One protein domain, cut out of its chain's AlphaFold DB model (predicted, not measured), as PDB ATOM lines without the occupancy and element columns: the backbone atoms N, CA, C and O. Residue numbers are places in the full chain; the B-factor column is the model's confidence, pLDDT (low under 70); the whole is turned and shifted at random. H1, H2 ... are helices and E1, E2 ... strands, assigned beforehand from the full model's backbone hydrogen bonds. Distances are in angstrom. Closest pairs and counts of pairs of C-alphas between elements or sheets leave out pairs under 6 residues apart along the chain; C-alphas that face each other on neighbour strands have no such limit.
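AT A GLANCE: This is residues 109 to 186 of the 389 residues of an uncharacterized protein of Helobdella robusta (UniProt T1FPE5). Four small two-stranded hairpins follow one another in a row along an elongated body, E1-E2 at one end, then E3-E4, E5-E6 and, at the other end, E7-E8. One short helix, H1, sits beside the row between E3-E4 and E5-E6, and the link from E5 to E6 makes a wide loop at the side. The printed part has 78 residues, in the order E1 E2 E3 E4 H1 E5 E6 E7 E8, each pair antiparallel; the class is mostly strand, though under half of the residues are in named elements. It is compact, with a radius of gyration of the C-alphas of 12.8 A, and spans 43 by 24 by 14 A.

HOW THE PARTS SIT: E5, residues 152 to 155, and E6, residues 168 to 171, form an antiparallel hairpin at 152 degrees, with N 169 and O 154 2.8 A apart, within hydrogen-bond range. H1, residues 144 to 147, comes closest to E5 at the C-alphas of Ser 145 and Cys 152, 5.1 A apart. H1 is too short for an O i to N i+4 pair; its one O i to N i+3 pair is within range. E3, residues 133 to 135, and E4, residues 141 to 143, form a hairpin with N 142 and O 134 at 2.9 A; the closest C-alphas of E3 and E5 are Ala 134 and Cys 155, 6.4 A. E1, residues 115 to 118, and E2, residues 121 to 124, form a hairpin with N 116 and O 123 at 2.8 A; the closest C-alphas of E2 and E3 are Cys 124 and Val 135, 6.5 A. E7, residues 175 to 177, and E8, residues 184 to 186, form a hairpin with N 176 and O 185 at 2.8 A; the closest C-alphas of E6 and E8 are Cys 171 and Cys 184, 5.8 A. E1 and E8 are apart.

IN THESE COORDINATES: E1 begins at C-alpha 115 (-35.953, -52.315, 13.002) and is 9.4 A long; E2 is 10.0 A. E5 and E6 are 7.0 A and 7.4 A. E8 ends at C-alpha 186 (-32.136, -20.850, -2.326).

THE WHOLE: The C-alphas of Ala 120 and Ser 186, the two farthest apart, are 43.0 A apart. The printed part has no cut; the link from E5 to E6, residues 156 to 167, is long. Mean pLDDT of the printed part is 93.3, with residues 160 to 162 under 70.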
ATOM      1  N   PRO A 109     -34.998 -53.131   6.748       97.81
ATOM      2  CA  PRO A 109     -35.128 -52.474   5.452       97.81
ATOM      3  C   PRO A 109     -33.857 -51.711   5.068       97.81
ATOM      4  O   PRO A 109     -33.089 -51.279   5.933       97.81
ATOM      5  N   ASP A 110     -33.656 -51.495   3.768       97.50
ATOM      6  CA  ASP A 110     -32.506 -50.743   3.270       97.50
ATOM      7  C   ASP A 110     -32.366 -49.389   3.979       97.50
ATOM      8  O   ASP A 110     -33.336 -48.658   4.186       97.50
ATOM      9  N   LYS A 111     -31.119 -49.051   4.334       96.88
ATOM     10  CA  LYS A 111     -30.762 -47.829   5.075       96.88
ATOM     11  C   LYS A 111     -31.382 -47.731   6.475       96.88
ATOM     12  O   LYS A 111     -31.420 -46.638   7.015       96.88
ATOM     13  N   CYS A 112     -31.803 -48.832   7.086       98.06
ATOM     14  CA  CYS A 112     -32.249 -48.848   8.475       98.06
ATOM     15  C   CYS A 112     -31.214 -49.527   9.388       98.06
ATOM     16  O   CYS A 112     -30.866 -50.689   9.184       98.06
ATOM     17  N   SER A 113     -30.731 -48.831  10.421       97.06
ATOM     18  CA  SER A 113     -29.783 -49.392  11.397       97.06
ATOM     19  C   SER A 113     -30.453 -50.270  12.456       97.06
ATOM     20  O   SER A 113     -29.799 -51.139  13.035       97.06
ATOM     21  N   SER A 114     -31.743 -50.048  12.723       96.19
ATOM     22  CA  SER A 114     -32.519 -50.781  13.728       96.19
ATOM     23  C   SER A 114     -33.993 -50.864  13.348       96.19
ATOM     24  O   SER A 114     -34.620 -49.835  13.102       96.19
ATOM     25  N   CYS A 115     -34.566 -52.061  13.375       98.19
ATOM     26  CA  CYS A 115     -35.953 -52.315  13.002       98.19
ATOM     27  C   CYS A 115     -36.670 -53.192  14.035       98.19
ATOM     28  O   CYS A 115     -36.051 -53.774  14.928       98.19
ATOM     29  N   SER A 116     -37.986 -53.284  13.895       97.44
ATOM     30  CA  SER A 116     -38.872 -54.190  14.621       97.44
ATOM     31  C   SER A 116     -39.663 -55.042  13.630       97.44
ATOM     32  O   SER A 116     -39.758 -54.716  12.446       97.44
ATOM     33  N   ILE A 117     -40.200 -56.172  14.086       97.06
ATOM     34  CA  ILE A 117     -41.041 -57.042  13.256       97.06
ATOM     35  C   ILE A 117     -42.491 -56.576  13.383       97.06
ATOM     36  O   ILE A 117     -43.012 -56.473  14.491       97.06
ATOM     37  N   SER A 118     -43.140 -56.333  12.246       96.06
ATOM     38  CA  SER A 118     -44.559 -55.999  12.143       96.06
ATOM     39  C   SER A 118     -45.226 -56.975  11.173       96.06
ATOM     40  O   SER A 118     -45.092 -56.876   9.953       96.06
ATOM     41  N   GLY A 119     -45.898 -57.990  11.718       94.12
ATOM     42  CA  GLY A 119     -46.443 -59.090  10.921       94.12
ATOM     43  C   GLY A 119     -45.336 -59.907  10.246       94.12
ATOM     44  O   GLY A 119     -44.486 -60.482  10.922       94.12
ATOM     45  N   ALA A 120     -45.363 -59.979   8.913       93.69
ATOM     46  CA  ALA A 120     -44.376 -60.713   8.115       93.69
ATOM     47  C   ALA A 120     -43.194 -59.848   7.637       93.69
ATOM     48  O   ALA A 120     -42.274 -60.370   7.009       93.69
ATOM     49  N   THR A 121     -43.216 -58.539   7.898       96.12
ATOM     50  CA  THR A 121     -42.190 -57.597   7.439       96.12
ATOM     51  C   THR A 121     -41.457 -56.961   8.616       96.12
ATOM     52  O   THR A 121     -41.898 -56.998   9.765       96.12
ATOM     53  N   THR A 122     -40.295 -56.384   8.333       97.56
ATOM     54  CA  THR A 122     -39.555 -55.546   9.279       97.56
ATOM     55  C   THR A 122     -39.833 -54.078   8.996       97.56
ATOM     56  O   THR A 122     -39.780 -53.656   7.843       97.56
ATOM     57  N   VAL A 123     -40.065 -53.298  10.045       97.31
ATOM     58  CA  VAL A 123     -40.315 -51.855   9.994       97.31
ATOM     59  C   VAL A 123     -39.178 -51.138  10.702       97.31
ATOM     60  O   VAL A 123     -38.763 -51.548  11.786       97.31
ATOM     61  N   CYS A 124     -38.642 -50.086  10.091       98.19
ATOM     62  CA  CYS A 124     -37.578 -49.310  10.704       98.19
ATOM     63  C   CYS A 124     -38.075 -48.596  11.964       98.19
ATOM     64  O   CYS A 124     -39.152 -47.999  11.969       98.19
ATOM     65  N   ASN A 125     -37.287 -48.660  13.036       96.81
ATOM     66  CA  ASN A 125     -37.616 -47.962  14.272       96.81
ATOM     67  C   ASN A 125     -37.399 -46.450  14.095       96.81
ATOM     68  O   ASN A 125     -36.553 -46.051  13.285       96.81
ATOM     69  N   PRO A 126     -38.099 -45.602  14.872       95.00
ATOM     70  CA  PRO A 126     -37.863 -44.163  14.865       95.00
ATOM     71  C   PRO A 126     -36.387 -43.836  15.088       95.00
ATOM     72  O   PRO A 126     -35.724 -44.486  15.902       95.00
ATOM     73  N   PHE A 127     -35.874 -42.843  14.361       92.81
ATOM     74  CA  PHE A 127     -34.448 -42.466  14.360       92.81
ATOM     75  C   PHE A 127     -33.470 -43.565  13.889       92.81
ATOM     76  O   PHE A 127     -32.257 -43.397  14.008       92.81
ATOM     77  N   GLY A 128     -33.968 -44.676  13.333       94.94
ATOM     78  CA  GLY A 128     -33.151 -45.762  12.782       94.94
ATOM     79  C   GLY A 128     -32.596 -45.485  11.381       94.94
ATOM     80  O   GLY A 128     -31.839 -46.295  10.852       94.94
ATOM     81  N   CYS A 129     -32.966 -44.367  10.757       97.88
ATOM     82  CA  CYS A 129     -32.463 -43.978   9.443       97.88
ATOM     83  C   CYS A 129     -31.213 -43.085   9.569       97.88
ATOM     84  O   CYS A 129     -31.137 -42.242  10.466       97.88
ATOM     85  N   PRO A 130     -30.220 -43.215   8.672       97.06
ATOM     86  CA  PRO A 130     -29.053 -42.346   8.652       97.06
ATOM     87  C   PRO A 130     -29.441 -40.915   8.267       97.06
ATOM     88  O   PRO A 130     -30.487 -40.666   7.668       97.06
ATOM     89  N   LYS A 131     -28.546 -39.961   8.540       95.62
ATOM     90  CA  LYS A 131     -28.730 -38.556   8.152       95.62
ATOM     91  C   LYS A 131     -29.074 -38.430   6.659       95.62
ATOM     92  O   LYS A 131     -28.412 -39.031   5.815       95.62
ATOM     93  N   GLY A 132     -30.092 -37.626   6.347       96.81
ATOM     94  CA  GLY A 132     -30.644 -37.489   4.994       96.81
ATOM     95  C   GLY A 132     -31.821 -38.417   4.689       96.81
ATOM     96  O   GLY A 132     -32.440 -38.263   3.637       96.81
ATOM     97  N   TYR A 133     -32.154 -39.335   5.597       97.94
ATOM     98  CA  TYR A 133     -33.283 -40.252   5.490       97.94
ATOM     99  C   TYR A 133     -34.166 -40.152   6.737       97.94
ATOM    100  O   TYR A 133     -33.681 -39.815   7.816       97.94
ATOM    101  N   ALA A 134     -35.446 -40.477   6.584       97.62
ATOM    102  CA  ALA A 134     -36.387 -40.630   7.688       97.62
ATOM    103  C   ALA A 134     -37.342 -41.798   7.423       97.62
ATOM    104  O   ALA A 134     -37.457 -42.273   6.284       97.62
ATOM    105  N   VAL A 135     -38.006 -42.274   8.475       97.06
ATOM    106  CA  VAL A 135     -38.977 -43.367   8.384       97.06
ATOM    107  C   VAL A 135     -40.230 -42.858   7.671       97.06
ATOM    108  O   VAL A 135     -40.881 -41.910   8.116       97.06
ATOM    109  N   ALA A 136     -40.553 -43.475   6.539       96.56
ATOM    110  CA  ALA A 136     -41.755 -43.214   5.763       96.56
ATOM    111  C   ALA A 136     -42.978 -43.923   6.368       96.56
ATOM    112  O   ALA A 136     -42.858 -44.776   7.244       96.56
ATOM    113  N   ALA A 137     -44.174 -43.607   5.863       94.62
ATOM    114  CA  ALA A 137     -45.423 -44.202   6.350       94.62
ATOM    115  C   ALA A 137     -45.499 -45.735   6.177       94.62
ATOM    116  O   ALA A 137     -46.227 -46.397   6.910       94.62
ATOM    117  N   ASP A 138     -44.746 -46.302   5.229       94.12
ATOM    118  CA  ASP A 138     -44.637 -47.750   5.003       94.12
ATOM    119  C   ASP A 138     -43.611 -48.438   5.925       94.12
ATOM    120  O   ASP A 138     -43.406 -49.649   5.833       94.12
ATOM    121  N   GLY A 139     -42.953 -47.681   6.809       95.12
ATOM    122  CA  GLY A 139     -41.935 -48.197   7.714       95.12
ATOM    123  C   GLY A 139     -40.538 -48.338   7.106       95.12
ATOM    124  O   GLY A 139     -39.646 -48.876   7.762       95.12
ATOM    125  N   THR A 140     -40.315 -47.877   5.872       97.00
ATOM    126  CA  THR A 140     -38.995 -47.893   5.218       97.00
ATOM    127  C   THR A 140     -38.266 -46.560   5.380       97.00
ATOM    128  O   THR A 140     -38.889 -45.511   5.536       97.00
ATOM    129  N   CYS A 141     -36.933 -46.568   5.323       97.88
ATOM    130  CA  CYS A 141     -36.161 -45.329   5.282       97.88
ATOM    131  C   CYS A 141     -36.193 -44.732   3.873       97.88
ATOM    132  O   CYS A 141     -35.667 -45.322   2.927       97.88
ATOM    133  N   GLN A 142     -36.751 -43.531   3.728       97.62
ATOM    134  CA  GLN A 142     -36.754 -42.796   2.461       97.62
ATOM    135  C   GLN A 142     -35.997 -41.478   2.600       97.62
ATOM    136  O   GLN A 142     -35.913 -40.900   3.682       97.62
ATOM    137  N   ALA A 143     -35.406 -41.014   1.498       97.44
ATOM    138  CA  ALA A 143     -34.661 -39.763   1.489       97.44
ATOM    139  C   ALA A 143     -35.577 -38.591   1.871       97.44
ATOM    140  O   ALA A 143     -36.702 -38.489   1.377       97.44
ATOM    141  N   CYS A 144     -35.072 -37.673   2.694       97.50
ATOM    142  CA  CYS A 144     -35.829 -36.507   3.144       97.50
ATOM    143  C   CYS A 144     -36.357 -35.664   1.982       97.50
ATOM    144  O   CYS A 144     -37.501 -35.224   2.019       97.50
ATOM    145  N   SER A 145     -35.585 -35.540   0.900       96.38
ATOM    146  CA  SER A 145     -36.009 -34.834  -0.313       96.38
ATOM    147  C   SER A 145     -37.263 -35.410  -0.980       96.38
ATOM    148  O   SER A 145     -37.951 -34.689  -1.699       96.38
ATOM    149  N   LYS A 146     -37.567 -36.693  -0.744       96.19
ATOM    150  CA  LYS A 146     -38.771 -37.374  -1.237       96.19
ATOM    151  C   LYS A 146     -39.938 -37.281  -0.247       96.19
ATOM    152  O   LYS A 146     -41.085 -37.224  -0.678       96.19
ATOM    153  N   LEU A 147     -39.654 -37.284   1.058       95.19
ATOM    154  CA  LEU A 147     -40.673 -37.235   2.117       95.19
ATOM    155  C   LEU A 147     -41.183 -35.822   2.420       95.19
ATOM    156  O   LEU A 147     -42.262 -35.674   2.996       95.19
ATOM    157  N   THR A 148     -40.410 -34.796   2.061       94.12
ATOM    158  CA  THR A 148     -40.768 -33.387   2.251       94.12
ATOM    159  C   THR A 148     -40.779 -32.661   0.905       94.12
ATOM    160  O   THR A 148     -41.804 -32.625   0.224       94.12
ATOM    161  N   PHE A 149     -39.633 -32.115   0.511       93.88
ATOM    162  CA  PHE A 149     -39.371 -31.349  -0.700       93.88
ATOM    163  C   PHE A 149     -37.869 -31.352  -1.007       93.88
ATOM    164  O   PHE A 149     -37.025 -31.639  -0.153       93.88
ATOM    165  N   THR A 150     -37.524 -30.996  -2.243       96.25
ATOM    166  CA  THR A 150     -36.142 -30.915  -2.726       96.25
ATOM    167  C   THR A 150     -35.262 -30.051  -1.814       96.25
ATOM    168  O   THR A 150     -35.709 -29.048  -1.264       96.25
ATOM    169  N   ASN A 151     -33.988 -30.430  -1.679       95.75
ATOM    170  CA  ASN A 151     -32.969 -29.771  -0.845       95.75
ATOM    171  C   ASN A 151     -33.157 -29.892   0.675       95.75
ATOM    172  O   ASN A 151     -32.348 -29.337   1.414       95.75
ATOM    173  N   CYS A 152     -34.133 -30.657   1.166       97.00
ATOM    174  CA  CYS A 152     -34.176 -31.030   2.577       97.00
ATOM    175  C   CYS A 152     -33.145 -32.133   2.890       97.00
ATOM    176  O   CYS A 152     -33.197 -33.216   2.300       97.00
ATOM    177  N   VAL A 153     -32.217 -31.880   3.821       97.06
ATOM    178  CA  VAL A 153     -31.140 -32.828   4.206       97.06
ATOM    179  C   VAL A 153     -31.352 -33.472   5.570       97.06
ATOM    180  O   VAL A 153     -30.643 -34.412   5.928       97.06
ATOM    181  N   GLN A 154     -32.313 -32.976   6.341       96.19
ATOM    182  CA  GLN A 154     -32.724 -33.573   7.601       96.19
ATOM    183  C   GLN A 154     -34.212 -33.329   7.790       96.19
ATOM    184  O   GLN A 154     -34.682 -32.216   7.576       96.19
ATOM    185  N   CYS A 155     -34.953 -34.354   8.182       96.75
ATOM    186  CA  CYS A 155     -36.397 -34.306   8.308       96.75
ATOM    187  C   CYS A 155     -36.856 -35.240   9.435       96.75
ATOM    188  O   CYS A 155     -36.101 -36.116   9.856       96.75
ATOM    189  N   SER A 156     -38.056 -35.018   9.970       95.75
ATOM    190  CA  SER A 156     -38.641 -35.874  11.008       95.75
ATOM    191  C   SER A 156     -39.111 -37.215  10.436       95.75
ATOM    192  O   SER A 156     -39.341 -37.341   9.237       95.75
ATOM    193  N   ASP A 157     -39.359 -38.210  11.279       96.19
ATOM    194  CA  ASP A 157     -40.107 -39.384  10.824       96.19
ATOM    195  C   ASP A 157     -41.549 -38.992  10.460       96.19
ATOM    196  O   ASP A 157     -42.098 -38.008  10.978       96.19
ATOM    197  N   VAL A 158     -42.167 -39.740   9.542       94.56
ATOM    198  CA  VAL A 158     -43.584 -39.572   9.202       94.56
ATOM    199  C   VAL A 158     -44.412 -40.160  10.345       94.56
ATOM    200  O   VAL A 158     -44.788 -41.329  10.338       94.56
ATOM    201  N   SER A 159     -44.689 -39.349  11.367       79.69
ATOM    202  CA  SER A 159     -45.690 -39.688  12.382       79.69
ATOM    203  C   SER A 159     -47.055 -39.799  11.701       79.69
ATOM    204  O   SER A 159     -47.366 -38.930  10.891       79.69
ATOM    205  N   GLY A 160     -47.857 -40.822  12.025       68.56
ATOM    206  CA  GLY A 160     -49.118 -41.222  11.364       68.56
ATOM    207  C   GLY A 160     -50.256 -40.187  11.257       68.56
ATOM    208  O   GLY A 160     -51.409 -40.556  11.058       68.56
ATOM    209  N   SER A 161     -49.964 -38.894  11.364       54.16
ATOM    210  CA  SER A 161     -50.850 -37.775  11.077       54.16
ATOM    211  C   SER A 161     -51.030 -37.594   9.565       54.16
ATOM    212  O   SER A 161     -50.456 -36.686   8.966       54.16
ATOM    213  N   GLY A 162     -51.776 -38.525   8.954       67.50
ATOM    214  CA  GLY A 162     -52.637 -38.418   7.756       67.50
ATOM    215  C   GLY A 162     -52.098 -37.889   6.417       67.50
ATOM    216  O   GLY A 162     -52.604 -38.272   5.369       67.50
ATOM    217  N   THR A 163     -51.091 -37.025   6.402       78.62
ATOM    218  CA  THR A 163     -50.587 -36.345   5.202       78.62
ATOM    219  C   THR A 163     -49.474 -37.123   4.508       78.62
ATOM    220  O   THR A 163     -49.120 -36.799   3.377       78.62
ATOM    221  N   GLY A 164     -48.905 -38.133   5.181       86.19
ATOM    222  CA  GLY A 164     -47.793 -38.933   4.665       86.19
ATOM    223  C   GLY A 164     -46.498 -38.143   4.448       86.19
ATOM    224  O   GLY A 164     -45.564 -38.675   3.851       86.19
ATOM    225  N   LYS A 165     -46.435 -36.884   4.904       89.25
ATOM    226  CA  LYS A 165     -45.278 -36.002   4.734       89.25
ATOM    227  C   LYS A 165     -44.521 -35.836   6.039       89.25
ATOM    228  O   LYS A 165     -45.099 -35.787   7.122       89.25
ATOM    229  N   SER A 166     -43.207 -35.738   5.908       93.81
ATOM    230  CA  SER A 166     -42.309 -35.405   7.006       93.81
ATOM    231  C   SER A 166     -42.184 -33.878   7.161       93.81
ATOM    232  O   SER A 166     -42.553 -33.118   6.262       93.81
ATOM    233  N   THR A 167     -41.662 -33.409   8.296       94.44
ATOM    234  CA  THR A 167     -41.281 -32.005   8.491       94.44
ATOM    235  C   THR A 167     -39.784 -31.840   8.258       94.44
ATOM    236  O   THR A 167     -38.980 -32.519   8.898       94.44
ATOM    237  N   CYS A 168     -39.391 -30.932   7.362       95.69
ATOM    238  CA  CYS A 168     -37.977 -30.628   7.157       95.69
ATOM    239  C   CYS A 168     -37.398 -29.890   8.374       95.69
ATOM    240  O   CYS A 168     -38.008 -28.953   8.877       95.69
ATOM    241  N   GLN A 169     -36.229 -30.320   8.842       95.12
ATOM    242  CA  GLN A 169     -35.510 -29.761   9.991       95.12
ATOM    243  C   GLN A 169     -34.237 -29.013   9.579       95.12
ATOM    244  O   GLN A 169     -33.813 -28.102  10.285       95.12
ATOM    245  N   ASP A 170     -33.608 -29.400   8.464       94.25
ATOM    246  CA  ASP A 170     -32.452 -28.687   7.916       94.25
ATOM    247  C   ASP A 170     -32.419 -28.779   6.387       94.25
ATOM    248  O   ASP A 170     -32.727 -29.820   5.793       94.25
ATOM    249  N   CYS A 171     -31.996 -27.685   5.762       95.44
ATOM    250  CA  CYS A 171     -31.825 -27.568   4.320       95.44
ATOM    251  C   CYS A 171     -30.366 -27.804   3.913       95.44
ATOM    252  O   CYS A 171     -29.433 -27.661   4.708       95.44
ATOM    253  N   ALA A 172     -30.161 -28.182   2.652       94.38
ATOM    254  CA  ALA A 172     -28.838 -28.299   2.057       94.38
ATOM    255  C   ALA A 172     -28.074 -26.968   2.150       94.38
ATOM    256  O   ALA A 172     -28.665 -25.894   2.258       94.38
ATOM    257  N   ALA A 173     -26.744 -27.028   2.090       90.12
ATOM    258  CA  ALA A 173     -25.918 -25.823   2.086       90.12
ATOM    259  C   ALA A 173     -26.339 -24.871   0.950       90.12
ATOM    260  O   ALA A 173     -26.582 -25.316  -0.171       90.12
ATOM    261  N   GLY A 174     -26.428 -23.570   1.249       89.88
ATOM    262  CA  GLY A 174     -26.935 -22.567   0.306       89.88
ATOM    263  C   GLY A 174     -28.462 -22.468   0.229       89.88
ATOM    264  O   GLY A 174     -28.958 -21.666  -0.559       89.88
ATOM    265  N   TYR A 175     -29.202 -23.223   1.046       92.31
ATOM    266  CA  TYR A 175     -30.655 -23.119   1.179       92.31
ATOM    267  C   TYR A 175     -31.062 -22.780   2.621       92.31
ATOM    268  O   TYR A 175     -30.412 -23.203   3.581       92.31
ATOM    269  N   GLY A 176     -32.147 -22.020   2.765       91.12
ATOM    270  CA  GLY A 176     -32.803 -21.695   4.031       91.12
ATOM    271  C   GLY A 176     -34.181 -22.346   4.121       91.12
ATOM    272  O   GLY A 176     -34.859 -22.504   3.105       91.12
ATOM    273  N   LEU A 177     -34.586 -22.748   5.325       92.00
ATOM    274  CA  LEU A 177     -35.916 -23.306   5.573       92.00
ATOM    275  C   LEU A 177     -36.944 -22.170   5.602       92.00
ATOM    276  O   LEU A 177     -36.773 -21.224   6.373       92.00
ATOM    277  N   GLN A 178     -37.975 -22.269   4.763       90.75
ATOM    278  CA  GLN A 178     -39.071 -21.304   4.696       90.75
ATOM    279  C   GLN A 178     -39.971 -21.377   5.935       90.75
ATOM    280  O   GLN A 178     -40.092 -22.427   6.579       90.75
ATOM    281  N   GLU A 179     -40.641 -20.270   6.242       85.81
ATOM    282  CA  GLU A 179     -41.627 -20.157   7.301       85.81
ATOM    283  C   GLU A 179     -42.732 -21.206   7.103       85.81
ATOM    284  O   GLU A 179     -43.143 -21.555   5.988       85.81
ATOM    285  N   GLY A 180     -43.147 -21.806   8.217       86.00
ATOM    286  CA  GLY A 180     -44.082 -22.929   8.210       86.00
ATOM    287  C   GLY A 180     -43.501 -24.242   7.672       86.00
ATOM    288  O   GLY A 180     -44.269 -25.166   7.417       86.00
ATOM    289  N   ASN A 181     -42.176 -24.356   7.507       89.25
ATOM    290  CA  ASN A 181     -41.498 -25.544   6.968       89.25
ATOM    291  C   ASN A 181     -42.038 -25.948   5.588       89.25
ATOM    292  O   ASN A 181     -42.161 -27.134   5.284       89.25
ATOM    293  N   SER A 182     -42.405 -24.958   4.773       90.00
ATOM    294  CA  SER A 182     -43.085 -25.152   3.487       90.00
ATOM    295  C   SER A 182     -42.131 -25.479   2.330       90.00
ATOM    296  O   SER A 182     -42.553 -26.075   1.338       90.00
ATOM    297  N   GLY A 183     -40.842 -25.159   2.470       93.31
ATOM    298  CA  GLY A 183     -39.832 -25.390   1.442       93.31
ATOM    299  C   GLY A 183     -38.410 -25.056   1.895       93.31
ATOM    300  O   GLY A 183     -38.200 -24.437   2.936       93.31
ATOM    301  N   CYS A 184     -37.418 -25.463   1.100       94.38
ATOM    302  CA  CYS A 184     -36.039 -24.983   1.204       94.38
ATOM    303  C   CYS A 184     -35.796 -23.976   0.076       94.38
ATOM    304  O   CYS A 184     -35.707 -24.365  -1.092       94.38
ATOM    305  N   GLN A 185     -35.670 -22.693   0.408       92.62
ATOM    306  CA  GLN A 185     -35.428 -21.631  -0.564       92.62
ATOM    307  C   GLN A 185     -33.935 -21.395  -0.759       92.62
ATOM    308  O   GLN A 185     -33.162 -21.395   0.195       92.62
ATOM    309  N   SER A 186     -33.522 -21.189  -2.008       92.06
ATOM    310  CA  SER A 186     -32.136 -20.850  -2.326       92.06
ATOM    311  C   SER A 186     -31.758 -19.502  -1.710       92.06
ATOM    312  O   SER A 186     -32.441 -18.502  -1.935       92.06
TER     313      SER A 186